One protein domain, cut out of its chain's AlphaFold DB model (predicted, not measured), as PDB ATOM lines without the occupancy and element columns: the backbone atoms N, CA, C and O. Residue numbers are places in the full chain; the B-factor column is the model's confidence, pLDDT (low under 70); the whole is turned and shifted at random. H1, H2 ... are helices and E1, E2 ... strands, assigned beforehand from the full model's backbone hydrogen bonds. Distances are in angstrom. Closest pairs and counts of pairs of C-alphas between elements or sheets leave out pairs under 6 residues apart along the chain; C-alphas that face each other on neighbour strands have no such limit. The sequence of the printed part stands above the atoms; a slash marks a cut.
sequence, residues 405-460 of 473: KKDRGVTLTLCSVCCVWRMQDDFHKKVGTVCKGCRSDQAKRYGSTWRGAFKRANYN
ATOM      1  N   LYS A 405     122.087 141.529  60.417       95.38
ATOM      2  CA  LYS A 405     120.676 141.302  60.072       95.38
ATOM      3  C   LYS A 405     119.834 142.501  60.502       95.38
ATOM      4  O   LYS A 405     120.174 143.174  61.472       95.38
ATOM      5  N   LYS A 406     118.738 142.769  59.795       96.50
ATOM      6  CA  LYS A 406     117.744 143.764  60.214       96.50
ATOM      7  C   LYS A 406     116.586 143.045  60.893       96.50
ATOM      8  O   LYS A 406     116.055 142.101  60.322       96.50
ATOM      9  N   ASP A 407     116.209 143.495  62.080       96.12
ATOM     10  CA  ASP A 407     115.055 142.993  62.823       96.12
ATOM     11  C   ASP A 407     114.246 144.191  63.331       96.12
ATOM     12  O   ASP A 407     114.784 145.052  64.025       96.12
ATOM     13  N   ARG A 408     112.981 144.304  62.902       95.56
ATOM     14  CA  ARG A 408     112.075 145.428  63.233       95.56
ATOM     15  C   ARG A 408     112.688 146.824  63.011       95.56
ATOM     16  O   ARG A 408     112.518 147.729  63.818       95.56
ATOM     17  N   GLY A 409     113.441 146.993  61.925       95.56
ATOM     18  CA  GLY A 409     114.113 148.258  61.592       95.56
ATOM     19  C   GLY A 409     115.421 148.515  62.352       95.56
ATOM     20  O   GLY A 409     116.157 149.431  61.990       95.56
ATOM     21  N   VAL A 410     115.775 147.679  63.330       96.88
ATOM     22  CA  VAL A 410     117.047 147.756  64.054       96.88
ATOM     23  C   VAL A 410     118.086 146.879  63.356       96.88
ATOM     24  O   VAL A 410     117.820 145.735  62.987       96.88
ATOM     25  N   THR A 411     119.295 147.410  63.156       95.06
ATOM     26  CA  THR A 411     120.419 146.619  62.634       95.06
ATOM     27  C   THR A 411     121.097 145.888  63.786       95.06
ATOM     28  O   THR A 411     121.674 146.509  64.680       95.06
ATOM     29  N   LEU A 412     121.025 144.562  63.748       96.06
ATOM     30  CA  LEU A 412     121.699 143.667  64.672       96.06
ATOM     31  C   LEU A 412     122.966 143.114  64.023       96.06
ATOM     32  O   LEU A 412     122.988 142.744  62.849       96.06
ATOM     33  N   THR A 413     124.009 142.995  64.827       95.06
ATOM     34  CA  THR A 413     125.317 142.491  64.422       95.06
ATOM     35  C   THR A 413     125.663 141.286  65.290       95.06
ATOM     36  O   THR A 413     125.462 141.310  66.508       95.06
ATOM     37  N   LEU A 414     126.149 140.204  64.679       94.56
ATOM     38  CA  LEU A 414     126.525 138.992  65.408       94.56
ATOM     39  C   LEU A 414     127.906 139.169  66.052       94.56
ATOM     40  O   LEU A 414     128.900 139.392  65.361       94.56
ATOM     41  N   CYS A 415     127.986 139.036  67.376       94.50
ATOM     42  CA  CYS A 415     129.271 139.037  68.069       94.50
ATOM     43  C   CYS A 415     130.044 137.739  67.783       94.50
ATOM     44  O   CYS A 415     129.569 136.656  68.103       94.50
ATOM     45  N   SER A 416     131.278 137.826  67.284       90.00
ATOM     46  CA  SER A 416     132.133 136.674  66.952       90.00
ATOM     47  C   SER A 416     132.736 135.947  68.163       90.00
ATOM     48  O   SER A 416     133.641 135.130  67.999       90.00
ATOM     49  N   VAL A 417     132.351 136.321  69.385       89.00
ATOM     50  CA  VAL A 417     132.859 135.723  70.631       89.00
ATOM     51  C   VAL A 417     131.736 135.016  71.369       89.00
ATOM     52  O   VAL A 417     131.846 133.823  71.612       89.00
ATOM     53  N   CYS A 418     130.654 135.725  71.701       94.19
ATOM     54  CA  CYS A 418     129.504 135.113  72.367       94.19
ATOM     55  C   CYS A 418     128.446 134.568  71.402       94.19
ATOM     56  O   CYS A 418     127.486 133.964  71.861       94.19
ATOM     57  N   CYS A 419     128.584 134.796  70.091       93.31
ATOM     58  CA  CYS A 419     127.618 134.376  69.071       93.31
ATOM     59  C   CYS A 419     126.188 134.895  69.323       93.31
ATOM     60  O   CYS A 419     125.213 134.299  68.872       93.31
ATOM     61  N   VAL A 420     126.055 136.027  70.026       96.00
ATOM     62  CA  VAL A 420     124.774 136.698  70.287       96.00
ATOM     63  C   VAL A 420     124.606 137.884  69.338       96.00
ATOM     64  O   VAL A 420     125.540 138.668  69.140       96.00
ATOM     65  N   TRP A 421     123.406 138.021  68.767       96.56
ATOM     66  CA  TRP A 421     122.991 139.197  68.003       96.56
ATOM     67  C   TRP A 421     122.791 140.381  68.948       96.56
ATOM     68  O   TRP A 421     122.005 140.302  69.888       96.56
ATOM     69  N   ARG A 422     123.526 141.466  68.717       96.75
ATOM     70  CA  ARG A 422     123.536 142.665  69.564       96.75
ATOM     71  C   ARG A 422     123.270 143.900  68.710       96.75
ATOM     72  O   ARG A 422     123.487 143.857  67.496       96.75
ATOM     73  N   MET A 423     122.803 144.986  69.318       95.94
ATOM     74  CA  MET A 423     122.596 146.237  68.584       95.94
ATOM     75  C   MET A 423     123.942 146.803  68.133       95.94
ATOM     76  O   MET A 423     124.964 146.555  68.768       95.94
ATOM     77  N   GLN A 424     123.966 147.578  67.047       93.19
ATOM     78  CA  GLN A 424     125.205 148.191  66.557       93.19
ATOM     79  C   GLN A 424     125.916 149.034  67.639       93.19
ATOM     80  O   GLN A 424     127.146 149.034  67.705       93.19
ATOM     81  N   ASP A 425     125.157 149.670  68.535       94.56
ATOM     82  CA  ASP A 425     125.685 150.461  69.653       94.56
ATOM     83  C   ASP A 425     126.361 149.621  70.742       94.56
ATOM     84  O   ASP A 425     127.170 150.145  71.511       94.56
ATOM     85  N   ASP A 426     126.123 148.309  70.781       95.81
ATOM     86  CA  ASP A 426     126.845 147.381  71.653       95.81
ATOM     87  C   ASP A 426     128.249 147.060  71.125       95.81
ATOM     88  O   ASP A 426     128.991 146.321  71.771       95.81
ATOM     89  N   PHE A 427     128.649 147.593  69.968       94.56
ATOM     90  CA  PHE A 427     129.983 147.431  69.393       94.56
ATOM     91  C   PHE A 427     130.772 148.744  69.468       94.56
ATOM     92  O   PHE A 427     130.242 149.831  69.695       94.56
ATOM     93  N   HIS A 428     132.093 148.665  69.313       89.50
ATOM     94  CA  HIS A 428     132.916 149.870  69.201       89.50
ATOM     95  C   HIS A 428     132.859 150.427  67.774       89.50
ATOM     96  O   HIS A 428     132.898 149.663  66.814       89.50
ATOM     97  N   LYS A 429     132.873 151.764  67.636       81.88
ATOM     98  CA  LYS A 429     132.817 152.476  66.340       81.88
ATOM     99  C   LYS A 429     133.854 151.983  65.316       81.88
ATOM    100  O   LYS A 429     133.592 151.991  64.120       81.88
ATOM    101  N   LYS A 430     135.032 151.539  65.776       78.00
ATOM    102  CA  LYS A 430     136.024 150.864  64.927       78.00
ATOM    103  C   LYS A 430     135.640 149.392  64.782       78.00
ATOM    104  O   LYS A 430     135.927 148.615  65.687       78.00
ATOM    105  N   VAL A 431     134.988 149.101  63.653       57.72
ATOM    106  CA  VAL A 431     134.623 147.822  63.004       57.72
ATOM    107  C   VAL A 431     135.307 146.580  63.594       57.72
ATOM    108  O   VAL A 431     136.185 145.967  62.993       57.72
ATOM    109  N   GLY A 432     134.925 146.220  64.813       71.44
ATOM    110  CA  GLY A 432     135.302 144.971  65.449       71.44
ATOM    111  C   GLY A 432     134.094 144.051  65.441       71.44
ATOM    112  O   GLY A 432     132.986 144.483  65.738       71.44
ATOM    113  N   THR A 433     134.308 142.768  65.175       84.00
ATOM    114  CA  THR A 433     133.267 141.732  65.246       84.00
ATOM    115  C   THR A 433     132.860 141.393  66.692       84.00
ATOM    116  O   THR A 433     132.105 140.453  66.907       84.00
ATOM    117  N   VAL A 434     133.368 142.106  67.706       91.88
ATOM    118  CA  VAL A 434     133.233 141.761  69.133       91.88
ATOM    119  C   VAL A 434     132.468 142.854  69.880       91.88
ATOM    120  O   VAL A 434     132.843 144.026  69.807       91.88
ATOM    121  N   CYS A 435     131.421 142.477  70.621       95.25
ATOM    122  CA  CYS A 435     130.639 143.420  71.422       95.25
ATOM    123  C   CYS A 435     131.439 143.969  72.621       95.25
ATOM    124  O   CYS A 435     132.409 143.359  73.079       95.25
ATOM    125  N   LYS A 436     131.012 145.117  73.158       95.62
ATOM    126  CA  LYS A 436     131.620 145.835  74.291       95.62
ATOM    127  C   LYS A 436     131.787 144.943  75.522       95.62
ATOM    128  O   LYS A 436     132.861 144.955  76.116       95.62
ATOM    129  N   GLY A 437     130.773 144.141  75.860       95.69
ATOM    130  CA  GLY A 437     130.820 143.198  76.986       95.69
ATOM    131  C   GLY A 437     131.937 142.167  76.825       95.69
ATOM    132  O   GLY A 437     132.886 142.158  77.604       95.69
ATOM    133  N   CYS A 438     131.908 141.392  75.733       93.94
ATOM    134  CA  CYS A 438     132.958 140.410  75.447       93.94
ATOM    135  C   CYS A 438     134.347 141.044  75.346       93.94
ATOM    136  O   CYS A 438     135.326 140.426  75.751       93.94
ATOM    137  N   ARG A 439     134.457 142.265  74.811       91.44
ATOM    138  CA  ARG A 439     135.737 142.972  74.737       91.44
ATOM    139  C   ARG A 439     136.246 143.385  76.118       91.44
ATOM    140  O   ARG A 439     137.444 143.274  76.355       91.44
ATOM    141  N   SER A 440     135.369 143.851  77.005       93.44
ATOM    142  CA  SER A 440     135.707 144.191  78.393       93.44
ATOM    143  C   SER A 440     136.197 142.957  79.151       93.44
ATOM    144  O   SER A 440     137.283 142.974  79.729       93.44
ATOM    145  N   ASP A 441     135.467 141.846  79.049       91.12
ATOM    146  CA  ASP A 441     135.854 140.581  79.680       91.12
ATOM    147  C   ASP A 441     137.172 140.050  79.116       91.12
ATOM    148  O   ASP A 441     138.060 139.639  79.864       91.12
ATOM    149  N   GLN A 442     137.351 140.124  77.793       87.88
ATOM    150  CA  GLN A 442     138.623 139.803  77.152       87.88
ATOM    151  C   GLN A 442     139.747 140.710  77.636       87.88
ATOM    152  O   GLN A 442     140.838 140.209  77.859       87.88
ATOM    153  N   ALA A 443     139.519 142.013  77.808       87.12
ATOM    154  CA  ALA A 443     140.537 142.932  78.304       87.12
ATOM    155  C   ALA A 443     140.946 142.603  79.747       87.12
ATOM    156  O   ALA A 443     142.135 142.655  80.049       87.12
ATOM    157  N   LYS A 444     139.997 142.201  80.606       89.38
ATOM    158  CA  LYS A 444     140.276 141.734  81.975       89.38
ATOM    159  C   LYS A 444     141.101 140.446  81.975       89.38
ATOM    160  O   LYS A 444     142.164 140.418  82.587       89.38
ATOM    161  N   ARG A 445     140.665 139.423  81.225       83.88
ATOM    162  CA  ARG A 445     141.380 138.135  81.098       83.88
ATOM    163  C   ARG A 445     142.754 138.296  80.455       83.88
ATOM    164  O   ARG A 445     143.742 137.780  80.953       83.88
ATOM    165  N   TYR A 446     142.837 139.067  79.371       82.81
ATOM    166  CA  TYR A 446     144.115 139.437  78.767       82.81
ATOM    167  C   TYR A 446     144.989 140.141  79.796       82.81
ATOM    168  O   TYR A 446     146.165 139.838  79.914       82.81
ATOM    169  N   GLY A 447     144.396 141.059  80.560       79.25
ATOM    170  CA  GLY A 447     145.027 141.824  81.620       79.25
ATOM    171  C   GLY A 447     145.839 140.964  82.583       79.25
ATOM    172  O   GLY A 447     146.986 141.315  82.863       79.25
ATOM    173  N   SER A 448     145.262 139.845  83.018       81.31
ATOM    174  CA  SER A 448     145.870 138.894  83.951       81.31
ATOM    175  C   SER A 448     146.873 137.924  83.321       81.31
ATOM    176  O   SER A 448     147.637 137.316  84.056       81.31
ATOM    177  N   THR A 449     146.893 137.776  81.994       75.00
ATOM    178  CA  THR A 449     147.859 136.893  81.309       75.00
ATOM    179  C   THR A 449     149.249 137.519  81.249       75.00
ATOM    180  O   THR A 449     149.391 138.748  81.161       75.00
ATOM    181  N   TRP A 450     150.279 136.677  81.175       68.81
ATOM    182  CA  TRP A 450     151.655 137.084  80.881       68.81
ATOM    183  C   TRP A 450     151.735 137.895  79.592       68.81
ATOM    184  O   TRP A 450     152.407 138.924  79.529       68.81
ATOM    185  N   ARG A 451     150.960 137.507  78.578       71.44
ATOM    186  CA  ARG A 451     150.874 138.227  77.306       71.44
ATOM    187  C   ARG A 451     150.313 139.642  77.457       71.44
ATOM    188  O   ARG A 451     150.748 140.579  76.775       71.44
ATOM    189  N   GLY A 452     149.329 139.824  78.333       74.75
ATOM    190  CA  GLY A 452     148.814 141.145  78.668       74.75
ATOM    191  C   GLY A 452     149.819 141.988  79.422       74.75
ATOM    192  O   GLY A 452     149.973 143.165  79.086       74.75
ATOM    193  N   ALA A 453     150.526 141.393  80.383       72.75
ATOM    194  CA  ALA A 453     151.620 142.049  81.087       72.75
ATOM    195  C   ALA A 453     152.722 142.495  80.112       72.75
ATOM    196  O   ALA A 453     153.080 143.671  80.098       72.75
ATOM    197  N   PHE A 454     153.155 141.612  79.209       67.12
ATOM    198  CA  PHE A 454     154.159 141.900  78.183       67.12
ATOM    199  C   PHE A 454     153.745 143.045  77.259       67.12
ATOM    200  O   PHE A 454     154.511 143.976  77.020       67.12
ATOM    201  N   LYS A 455     152.505 143.027  76.757       70.88
ATOM    202  CA  LYS A 455     152.025 144.096  75.875       70.88
ATOM    203  C   LYS A 455     151.976 145.451  76.587       70.88
ATOM    204  O   LYS A 455     152.211 146.464  75.937       70.88
ATOM    205  N   ARG A 456     151.692 145.483  77.895       71.44
ATOM    206  CA  ARG A 456     151.773 146.712  78.702       71.44
ATOM    207  C   ARG A 456     153.220 147.168  78.898       71.44
ATOM    208  O   ARG A 456     153.484 148.353  78.735       71.44
ATOM    209  N   ALA A 457     154.136 146.239  79.169       59.97
ATOM    210  CA  ALA A 457     155.561 146.522  79.340       59.97
ATOM    211  C   ALA A 457     156.219 147.047  78.048       59.97
ATOM    212  O   ALA A 457     156.959 148.019  78.082       59.97
ATOM    213  N   ASN A 458     155.881 146.496  76.879       58.31
ATOM    214  CA  ASN A 458     156.409 146.992  75.599       58.31
ATOM    215  C   ASN A 458     155.845 148.352  75.173       58.31
ATOM    216  O   ASN A 458     156.452 149.031  74.351       58.31
ATOM    217  N   TYR A 459     154.680 148.748  75.690       54.34
ATOM    218  CA  TYR A 459     154.137 150.085  75.444       54.34
ATOM    219  C   TYR A 459     154.818 151.161  76.299       54.34
ATOM    220  O   TYR A 459     154.712 152.341  75.974       54.34
ATOM    221  N   ASN A 460     155.507 150.768  77.372       49.06
ATOM    222  CA  ASN A 460     156.303 151.663  78.194       49.06
ATOM    223  C   ASN A 460     157.443 150.876  78.871       49.06
ATOM    224  O   ASN A 460     157.184 150.217  79.883       49.06
TER     225      ASN A 460
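Overview. This is residues 405 to 460 of the 473 residues of an uncharacterized protein of Tribonema minus (UniProt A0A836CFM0). A small antiparallel sheet forms one end of a loose rod; past a looped link, H1 runs along the rod and H2 turns a corner at the far end. The 56 printed residues, class mixed, hold E1, E2, E3, H1, H2 in chain order; the strands form a meander, each the antiparallel neighbour of the one before. The radius of gyration of the C-alphas is 14.4 A, the spans 46 by 18 by 12 A.

Along the chain. Find C-alpha 405 at (120.676, 141.302, 60.072): E1 runs to 407, E2 from 410 to 414, E3 from 421 to 423. H1, residues 436 to 448, runs 18.6 A; H2, residues 450 to 459, runs 14.3 A to (154.137, 150.085, 75.444).

Arrangement. Within hydrogen-bond range, look at N 405 and O 412 in hairpin E1 and E2, 2.9 A, and N 413 and O 422 in hairpin E2 and E3, 2.9 A. H1 and H2, with every O i to N i+4 pair within range, are close but not clearly touching, C-alphas Tyr 446 and Gly 452 closest at 5.0 A, about perpendicular at 87 degrees.

Size, cuts and confidence. C-alphas 408 and 460, farthest apart, are 47.1 A apart. The printed part has no cut; E3 to H1 is a long link. Residues 431, 450, 454 and 457 to 460 have pLDDT under 70.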